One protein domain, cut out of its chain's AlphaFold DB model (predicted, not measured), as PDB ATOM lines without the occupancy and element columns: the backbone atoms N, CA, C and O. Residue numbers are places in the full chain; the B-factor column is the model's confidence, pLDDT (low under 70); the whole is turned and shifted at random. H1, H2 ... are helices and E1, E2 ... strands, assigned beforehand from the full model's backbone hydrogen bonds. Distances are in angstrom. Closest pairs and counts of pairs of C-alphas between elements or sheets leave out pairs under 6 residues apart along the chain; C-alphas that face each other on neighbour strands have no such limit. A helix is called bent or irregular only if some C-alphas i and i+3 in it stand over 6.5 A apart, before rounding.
ATOM      1  N   PRO A 311     227.143 359.936 164.861       95.25
ATOM      2  CA  PRO A 311     227.870 361.078 164.346       95.25
ATOM      3  C   PRO A 311     229.366 360.990 164.642       95.25
ATOM      4  O   PRO A 311     229.815 360.359 165.601       95.25
ATOM      5  N   ARG A 312     230.147 361.714 163.842       95.56
ATOM      6  CA  ARG A 312     231.593 361.830 164.017       95.56
ATOM      7  C   ARG A 312     231.986 363.160 164.634       95.56
ATOM      8  O   ARG A 312     231.564 364.210 164.156       95.56
ATOM      9  N   VAL A 313     232.888 363.125 165.611       96.00
ATOM     10  CA  VAL A 313     233.583 364.306 166.129       96.00
ATOM     11  C   VAL A 313     234.510 364.862 165.057       96.00
ATOM     12  O   VAL A 313     235.429 364.187 164.600       96.00
ATOM     13  N   ILE A 314     234.286 366.106 164.641       94.31
ATOM     14  CA  ILE A 314     235.029 366.726 163.529       94.31
ATOM     15  C   ILE A 314     235.919 367.895 163.954       94.31
ATOM     16  O   ILE A 314     236.629 368.454 163.120       94.31
ATOM     17  N   GLU A 315     235.880 368.288 165.227       92.25
ATOM     18  CA  GLU A 315     236.693 369.373 165.782       92.25
ATOM     19  C   GLU A 315     237.103 369.071 167.228       92.25
ATOM     20  O   GLU A 315     236.435 368.274 167.890       92.25
ATOM     21  N   PRO A 316     238.192 369.688 167.730       92.06
ATOM     22  CA  PRO A 316     238.587 369.545 169.125       92.06
ATOM     23  C   PRO A 316     237.455 369.932 170.077       92.06
ATOM     24  O   PRO A 316     236.727 370.901 169.834       92.06
ATOM     25  N   ILE A 317     237.337 369.182 171.171       92.88
ATOM     26  CA  ILE A 317     236.333 369.427 172.203       92.88
ATOM     27  C   ILE A 317     236.604 370.773 172.873       92.88
ATOM     28  O   ILE A 317     237.747 371.124 173.163       92.88
ATOM     29  N   ILE A 318     235.540 371.544 173.105       92.50
ATOM     30  CA  ILE A 318     235.637 372.800 173.851       92.50
ATOM     31  C   ILE A 318     235.169 372.552 175.276       92.50
ATOM     32  O   ILE A 318     233.968 372.432 175.540       92.50
ATOM     33  N   ASP A 319     236.125 372.550 176.196       89.69
ATOM     34  CA  ASP A 319     235.862 372.416 177.619       89.69
ATOM     35  C   ASP A 319     235.342 373.710 178.245       89.69
ATOM     36  O   ASP A 319     235.938 374.789 178.146       89.69
ATOM     37  N   ARG A 320     234.217 373.591 178.953       88.12
ATOM     38  CA  ARG A 320     233.701 374.595 179.887       88.12
ATOM     39  C   ARG A 320     233.574 373.964 181.271       88.12
ATOM     40  O   ARG A 320     233.547 372.749 181.423       88.12
ATOM     41  N   LYS A 321     233.432 374.809 182.299       85.12
ATOM     42  CA  LYS A 321     233.441 374.395 183.715       85.12
ATOM     43  C   LYS A 321     232.535 373.190 184.028       85.12
ATOM     44  O   LYS A 321     232.942 372.324 184.787       85.12
ATOM     45  N   ASN A 322     231.330 373.142 183.449       86.31
ATOM     46  CA  ASN A 322     230.310 372.125 183.756       86.31
ATOM     47  C   ASN A 322     229.761 371.395 182.514       86.31
ATOM     48  O   ASN A 322     228.780 370.658 182.626       86.31
ATOM     49  N   HIS A 323     230.296 371.681 181.327       91.31
ATOM     50  CA  HIS A 323     229.845 371.063 180.084       91.31
ATOM     51  C   HIS A 323     230.918 371.131 178.998       91.31
ATOM     52  O   HIS A 323     231.744 372.040 178.990       91.31
ATOM     53  N   GLN A 324     230.856 370.197 178.060       93.50
ATOM     54  CA  GLN A 324     231.728 370.079 176.899       93.50
ATOM     55  C   GLN A 324     230.902 370.397 175.666       93.50
ATOM     56  O   GLN A 324     229.791 369.895 175.529       93.50
ATOM     57  N   HIS A 325     231.425 371.203 174.753       93.44
ATOM     58  CA  HIS A 325     230.816 371.325 173.434       93.44
ATOM     59  C   HIS A 325     231.473 370.340 172.478       93.44
ATOM     60  O   HIS A 325     232.670 370.438 172.198       93.44
ATOM     61  N   VAL A 326     230.665 369.404 171.983       95.12
ATOM     62  CA  VAL A 326     231.072 368.381 171.023       95.12
ATOM     63  C   VAL A 326     230.492 368.741 169.662       95.12
ATOM     64  O   VAL A 326     229.287 368.940 169.516       95.12
ATOM     65  N   ARG A 327     231.364 368.851 168.661       94.56
ATOM     66  CA  ARG A 327     231.012 369.243 167.295       94.56
ATOM     67  C   ARG A 327     231.003 368.049 166.376       94.56
ATOM     68  O   ARG A 327     232.017 367.363 166.246       94.56
ATOM     69  N   LEU A 328     229.865 367.839 165.737       95.81
ATOM     70  CA  LEU A 328     229.514 366.555 165.165       95.81
ATOM     71  C   LEU A 328     229.068 366.695 163.713       95.81
ATOM     72  O   LEU A 328     228.259 367.560 163.388       95.81
ATOM     73  N   CYS A 329     229.593 365.827 162.853       95.75
ATOM     74  CA  CYS A 329     229.052 365.567 161.524       95.75
ATOM     75  C   CYS A 329     228.109 364.368 161.627       95.75
ATOM     76  O   CYS A 329     228.543 363.299 162.063       95.75
ATOM     77  N   CYS A 330     226.838 364.553 161.285       94.75
ATOM     78  CA  CYS A 330     225.779 363.590 161.571       94.75
ATOM     79  C   CYS A 330     225.398 362.748 160.343       94.75
ATOM     80  O   CYS A 330     225.552 363.216 159.216       94.75
ATOM     81  N   PRO A 331     224.866 361.524 160.532       92.50
ATOM     82  CA  PRO A 331     224.396 360.674 159.430       92.50
ATOM     83  C   PRO A 331     223.338 361.317 158.522       92.50
ATOM     84  O   PRO A 331     223.268 361.022 157.333       92.50
ATOM     85  N   ASN A 332     222.541 362.240 159.061       91.81
ATOM     86  CA  ASN A 332     221.554 363.017 158.308       91.81
ATOM     87  C   ASN A 332     222.170 364.195 157.520       91.81
ATOM     88  O   ASN A 332     221.441 364.997 156.944       91.81
ATOM     89  N   GLY A 333     223.502 364.318 157.485       92.56
ATOM     90  CA  GLY A 333     224.207 365.374 156.760       92.56
ATOM     91  C   GLY A 333     224.291 366.706 157.503       92.56
ATOM     92  O   GLY A 333     224.759 367.685 156.925       92.56
ATOM     93  N   GLU A 334     223.876 366.774 158.769       93.31
ATOM     94  CA  GLU A 334     223.942 368.005 159.554       93.31
ATOM     95  C   GLU A 334     225.281 368.184 160.278       93.31
ATOM     96  O   GLU A 334     225.904 367.236 160.766       93.31
ATOM     97  N   TYR A 335     225.711 369.443 160.387       94.38
ATOM     98  CA  TYR A 335     226.799 369.850 161.269       94.38
ATOM     99  C   TYR A 335     226.211 370.464 162.535       94.38
ATOM    100  O   TYR A 335     225.616 371.537 162.472       94.38
ATOM    101  N   VAL A 336     226.393 369.810 163.681       94.69
ATOM    102  CA  VAL A 336     225.757 370.224 164.940       94.69
ATOM    103  C   VAL A 336     226.766 370.488 166.053       94.69
ATOM    104  O   VAL A 336     227.888 369.968 166.055       94.69
ATOM    105  N   ASN A 337     226.344 371.270 167.046       93.81
ATOM    106  CA  ASN A 337     227.091 371.502 168.279       93.81
ATOM    107  C   ASN A 337     226.282 371.069 169.502       93.81
ATOM    108  O   ASN A 337     225.313 371.718 169.894       93.81
ATOM    109  N   VAL A 338     226.731 370.000 170.154       93.50
ATOM    110  CA  VAL A 338     226.027 369.373 171.270       93.50
ATOM    111  C   VAL A 338     226.735 369.716 172.587       93.50
ATOM    112  O   VAL A 338     227.832 369.213 172.839       93.50
ATOM    113  N   PRO A 339     226.153 370.573 173.451       93.12
ATOM    114  CA  PRO A 339     226.639 370.755 174.815       93.12
ATOM    115  C   PRO A 339     226.306 369.531 175.678       93.12
ATOM    116  O   PRO A 339     225.145 369.298 176.013       93.12
ATOM    117  N   ILE A 340     227.326 368.787 176.088       94.31
ATOM    118  CA  ILE A 340     227.231 367.630 176.979       94.31
ATOM    119  C   ILE A 340     227.530 368.066 178.408       94.31
ATOM    120  O   ILE A 340     228.541 368.698 178.681       94.31
ATOM    121  N   SER A 341     226.658 367.716 179.346       93.81
ATOM    122  CA  SER A 341     226.814 368.012 180.774       93.81
ATOM    123  C   SER A 341     226.436 366.806 181.618       93.81
ATOM    124  O   SER A 341     225.511 366.070 181.265       93.81
ATOM    125  N   LYS A 342     227.111 366.645 182.762       93.94
ATOM    126  CA  LYS A 342     226.877 365.532 183.695       93.94
ATOM    127  C   LYS A 342     225.417 365.449 184.156       93.94
ATOM    128  O   LYS A 342     224.866 364.359 184.223       93.94
ATOM    129  N   ASN A 343     224.794 366.593 184.448       91.25
ATOM    130  CA  ASN A 343     223.438 366.635 185.007       91.25
ATOM    131  C   ASN A 343     222.359 366.280 183.981       91.25
ATOM    132  O   ASN A 343     221.379 365.648 184.343       91.25
ATOM    133  N   LYS A 344     222.520 366.700 182.718       89.69
ATOM    134  CA  LYS A 344     221.510 366.448 181.676       89.69
ATOM    135  C   LYS A 344     221.707 365.114 180.959       89.69
ATOM    136  O   LYS A 344     220.732 364.536 180.511       89.69
ATOM    137  N   HIS A 345     222.950 364.650 180.831       92.25
ATOM    138  CA  HIS A 345     223.287 363.520 179.955       92.25
ATOM    139  C   HIS A 345     223.990 362.368 180.689       92.25
ATOM    140  O   HIS A 345     224.492 361.434 180.067       92.25
ATOM    141  N   GLY A 346     224.066 362.441 182.019       92.31
ATOM    142  CA  GLY A 346     224.693 361.422 182.846       92.31
ATOM    143  C   GLY A 346     226.224 361.464 182.853       92.31
ATOM    144  O   GLY A 346     226.893 362.182 182.105       92.31
ATOM    145  N   VAL A 347     226.800 360.670 183.759       93.19
ATOM    146  CA  VAL A 347     228.250 360.646 184.017       93.19
ATOM    147  C   VAL A 347     229.028 360.002 182.871       93.19
ATOM    148  O   VAL A 347     230.116 360.475 182.545       93.19
ATOM    149  N   GLY A 348     228.472 358.954 182.255       93.94
ATOM    150  CA  GLY A 348     229.120 358.198 181.181       93.94
ATOM    151  C   GLY A 348     229.403 359.057 179.950       93.94
ATOM    152  O   GLY A 348     230.565 359.230 179.584       93.94
ATOM    153  N   LEU A 349     228.362 359.661 179.367       92.81
ATOM    154  CA  LEU A 349     228.504 360.491 178.166       92.81
ATOM    155  C   LEU A 349     229.340 361.748 178.432       92.81
ATOM    156  O   LEU A 349     230.173 362.127 177.611       92.81
ATOM    157  N   HIS A 350     229.187 362.355 179.614       93.94
ATOM    158  CA  HIS A 350     230.043 363.460 180.037       93.94
ATOM    159  C   HIS A 350     231.514 363.037 180.091       93.94
ATOM    160  O   HIS A 350     232.344 363.676 179.455       93.94
ATOM    161  N   ARG A 351     231.864 361.934 180.767       93.62
ATOM    162  CA  ARG A 351     233.252 361.439 180.808       93.62
ATOM    163  C   ARG A 351     233.796 361.133 179.411       93.62
ATOM    164  O   ARG A 351     234.954 361.444 179.146       93.62
ATOM    165  N   LEU A 352     232.977 360.556 178.535       94.19
ATOM    166  CA  LEU A 352     233.354 360.269 177.153       94.19
ATOM    167  C   LEU A 352     233.637 361.562 176.369       94.19
ATOM    168  O   LEU A 352     234.643 361.628 175.673       94.19
ATOM    169  N   SER A 353     232.848 362.624 176.567       94.44
ATOM    170  CA  SER A 353     233.103 363.926 175.931       94.44
ATOM    171  C   SER A 353     234.460 364.547 176.289       94.44
ATOM    172  O   SER A 353     235.057 365.172 175.425       94.44
ATOM    173  N   HIS A 354     234.997 364.314 177.494       91.25
ATOM    174  CA  HIS A 354     236.348 364.768 177.888       91.25
ATOM    175  C   HIS A 354     237.486 364.054 177.149       91.25
ATOM    176  O   HIS A 354     238.585 364.588 177.053       91.25
ATOM    177  N   HIS A 355     237.249 362.829 176.680       92.81
ATOM    178  CA  HIS A 355     238.281 361.988 176.060       92.81
ATOM    179  C   HIS A 355     238.108 361.860 174.547       92.81
ATOM    180  O   HIS A 355     238.963 361.274 173.890       92.81
ATOM    181  N   ALA A 356     237.010 362.387 174.003       94.69
ATOM    182  CA  ALA A 356     236.739 362.361 172.581       94.69
ATOM    183  C   ALA A 356     237.733 363.248 171.818       94.69
ATOM    184  O   ALA A 356     238.084 364.349 172.249       94.69
ATOM    185  N   ALA A 357     238.155 362.779 170.652       93.38
ATOM    186  CA  ALA A 357     239.055 363.470 169.748       93.38
ATOM    187  C   ALA A 357     238.446 363.573 168.338       93.38
ATOM    188  O   ALA A 357     237.569 362.785 167.972       93.38
ATOM    189  N   PRO A 358     238.905 364.527 167.504       93.81
ATOM    190  CA  PRO A 358     238.526 364.565 166.096       93.81
ATOM    191  C   PRO A 358     238.793 363.217 165.421       93.81
ATOM    192  O   PRO A 358     239.899 362.689 165.508       93.81
ATOM    193  N   GLY A 359     237.791 362.685 164.729       92.75
ATOM    194  CA  GLY A 359     237.815 361.353 164.132       92.75
ATOM    195  C   GLY A 359     236.983 360.320 164.892       92.75
ATOM    196  O   GLY A 359     236.531 359.367 164.262       92.75
ATOM    197  N   ASP A 360     236.709 360.512 166.183       94.00
ATOM    198  CA  ASP A 360     235.929 359.549 166.964       94.00
ATOM    199  C   ASP A 360     234.453 359.524 166.551       94.00
ATOM    200  O   ASP A 360     233.864 360.554 166.216       94.00
ATOM    201  N   ILE A 361     233.838 358.342 166.620       93.62
ATOM    202  CA  ILE A 361     232.376 358.222 166.627       93.62
ATOM    203  C   ILE A 361     231.843 358.561 168.015       93.62
ATOM    204  O   ILE A 361     232.426 358.168 169.026       93.62
ATOM    205  N   PHE A 362     230.736 359.292 168.062       94.75
ATOM    206  CA  PHE A 362     230.172 359.807 169.299       94.75
ATOM    207  C   PHE A 362     228.744 359.279 169.490       94.75
ATOM    208  O   PHE A 362     227.914 359.500 168.612       94.75
ATOM    209  N   PRO A 363     228.427 358.604 170.610       92.56
ATOM    210  CA  PRO A 363     227.156 357.904 170.807       92.56
ATOM    211  C   PRO A 363     226.011 358.865 171.164       92.56
ATOM    212  O   PRO A 363     225.542 358.892 172.301       92.56
ATOM    213  N   VAL A 364     225.579 359.685 170.205       88.69
ATOM    214  CA  VAL A 364     224.397 360.551 170.332       88.69
ATOM    215  C   VAL A 364     223.509 360.425 169.101       88.69
ATOM    216  O   VAL A 364     224.006 360.349 167.981       88.69
ATOM    217  N   THR A 365     222.198 360.406 169.317       81.25
ATOM    218  CA  THR A 365     221.167 360.247 168.282       81.25
ATOM    219  C   THR A 365     219.915 361.058 168.648       81.25
ATOM    220  O   THR A 365     219.792 361.528 169.785       81.25
ATOM    221  N   GLY A 366     218.997 361.228 167.687       79.94
ATOM    222  CA  GLY A 366     217.648 361.774 167.908       79.94
ATOM    223  C   GLY A 366     217.623 363.167 168.548       79.94
ATOM    224  O   GLY A 366     218.379 364.054 168.147       79.94
ATOM    225  N   GLU A 367     216.800 363.321 169.590       75.62
ATOM    226  CA  GLU A 367     216.520 364.570 170.325       75.62
ATOM    227  C   GLU A 367     217.770 365.332 170.812       75.62
ATOM    228  O   GLU A 367     217.742 366.541 171.044       75.62
ATOM    229  N   LEU A 368     218.910 364.652 170.992       80.25
ATOM    230  CA  LEU A 368     220.154 365.310 171.409       80.25
ATOM    231  C   LEU A 368     220.809 366.139 170.298       80.25
ATOM    232  O   LEU A 368     221.649 366.993 170.602       80.25
ATOM    233  N   ILE A 369     220.461 365.862 169.043       83.00
ATOM    234  CA  ILE A 369     220.980 366.507 167.834       83.00
ATOM    235  C   ILE A 369     219.988 367.560 167.318       83.00
ATOM    236  O   ILE A 369     220.422 368.582 166.785       83.00
ATOM    237  N   GLU A 370     218.688 367.339 167.525       79.88
ATOM    238  CA  GLU A 370     217.610 368.227 167.077       79.88
ATOM    239  C   GLU A 370     217.807 369.680 167.537       79.88
ATOM    240  O   GLU A 370     218.232 369.951 168.662       79.88
ATOM    241  N   ASP A 371     217.534 370.617 166.625       80.00
ATOM    242  CA  ASP A 371     217.676 372.069 166.801       80.00
ATOM    243  C   ASP A 371     219.084 372.566 167.186       80.00
ATOM    244  O   ASP A 371     219.255 373.679 167.692       80.00
ATOM    245  N   ARG A 372     220.134 371.772 166.925       85.69
ATOM    246  CA  ARG A 372     221.538 372.139 167.226       85.69
ATOM    247  C   ARG A 372     222.415 372.349 165.996       85.69
ATOM    248  O   ARG A 372     223.642 372.438 166.130       85.69
ATOM    249  N   SER A 373     221.802 372.439 164.822       88.38
ATOM    250  CA  SER A 373     222.481 372.624 163.540       88.38
ATOM    251  C   SER A 373     223.146 373.996 163.440       88.38
ATOM    252  O   SER A 373     222.522 375.037 163.624       88.38
ATOM    253  N   ILE A 374     224.436 373.985 163.118       88.75
ATOM    254  CA  ILE A 374     225.232 375.166 162.793       88.75
ATOM    255  C   ILE A 374     224.959 375.500 161.330       88.75
ATOM    256  O   ILE A 374     225.415 374.789 160.432       88.75
ATOM    257  N   LYS A 375     224.229 376.592 161.093       87.06
ATOM    258  CA  LYS A 375     223.866 377.034 159.739       87.06
ATOM    259  C   LYS A 375     224.755 378.168 159.240       87.06
ATOM    260  O   LYS A 375     224.981 378.269 158.039       87.06
ATOM    261  N   ASN A 376     225.311 378.973 160.147       87.06
ATOM    262  CA  ASN A 376     226.188 380.092 159.816       87.06
ATOM    263  C   ASN A 376     227.546 379.982 160.516       87.06
ATOM    264  O   ASN A 376     227.692 379.343 161.558       87.06
ATOM    265  N   LYS A 377     228.563 380.658 159.961       83.44
ATOM    266  CA  LYS A 377     229.896 380.739 160.588       83.44
ATOM    267  C   LYS A 377     229.844 381.362 161.983       83.44
ATOM    268  O   LYS A 377     230.617 380.960 162.847       83.44
ATOM    269  N   ASP A 378     228.942 382.315 162.192       82.00
ATOM    270  CA  ASP A 378     228.817 383.050 163.453       82.00
ATOM    271  C   ASP A 378     228.228 382.195 164.586       82.00
ATOM    272  O   ASP A 378     228.474 382.474 165.760       82.00
ATOM    273  N   ASP A 379     227.550 381.092 164.249       79.75
ATOM    274  CA  ASP A 379     227.004 380.132 165.218       79.75
ATOM    275  C   ASP A 379     228.110 379.246 165.840       79.75
ATOM    276  O   ASP A 379     227.894 378.509 166.809       79.75
ATOM    277  N   ILE A 380     229.332 379.298 165.295       81.50
ATOM    278  CA  ILE A 380     230.465 378.469 165.712       81.50
ATOM    279  C   ILE A 380     231.091 379.038 166.992       81.50
ATOM    280  O   ILE A 380     231.875 379.985 166.977       81.50
TER     281      ILE A 380
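AT A GLANCE: This is residues 311 to 380 of the 393 residues of the protein "Hypothetical protein" of Rotaria sp. Silwood2 (UniProt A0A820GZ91). A small antiparallel sheet, in the order E1, E2, E3, has one helix, H1, slanting over one face in two layers. The 70 printed residues run E1, E2, E3, H1; the strands form a meander, each the antiparallel neighbour of the one before. The class is mixed, with under half of the residues in named elements, and the whole is compact, with a radius of gyration of the C-alphas of 11.2 A and spans of 29 by 23 by 22 A.

IN THESE COORDINATES: Find C-alpha 318 at (235.637, 372.800, 173.851), where E1, residues 318 to 320, begins. E2, residues 323 to 329, runs 19.4 A; E3, residues 335 to 340, 15.9 A. H1, residues 342 to 355, runs 14.2 A to C-alpha 355 at (238.281, 361.988, 176.060); it is irregular, with C-alphas 344 and 347 9.2 A apart.

HOW THE PARTS SIT: Look at inner strand E2: it forms hairpins with E1, where N 320 and O 323 are 2.9 A apart, and E3, where N 338 and O 326 are 2.8 A apart, both within hydrogen-bond range. H1 is on the sheet at a height of 7.1 A, slantwise at 56 degrees to E3 on the local plane; its closest C-alphas to E3 are His 350 and Ile 340, 5.9 A. In H1, 6 of 10 O i to N i+4 pairs are within range.

THE WHOLE: The printed part has no cut, the three links are tight, and residues 356 to 380 hold no named element. The farthest C-alphas, Val 347 and Asn 376, are 31.1 A apart; no printed residue is under 70 in pLDDT.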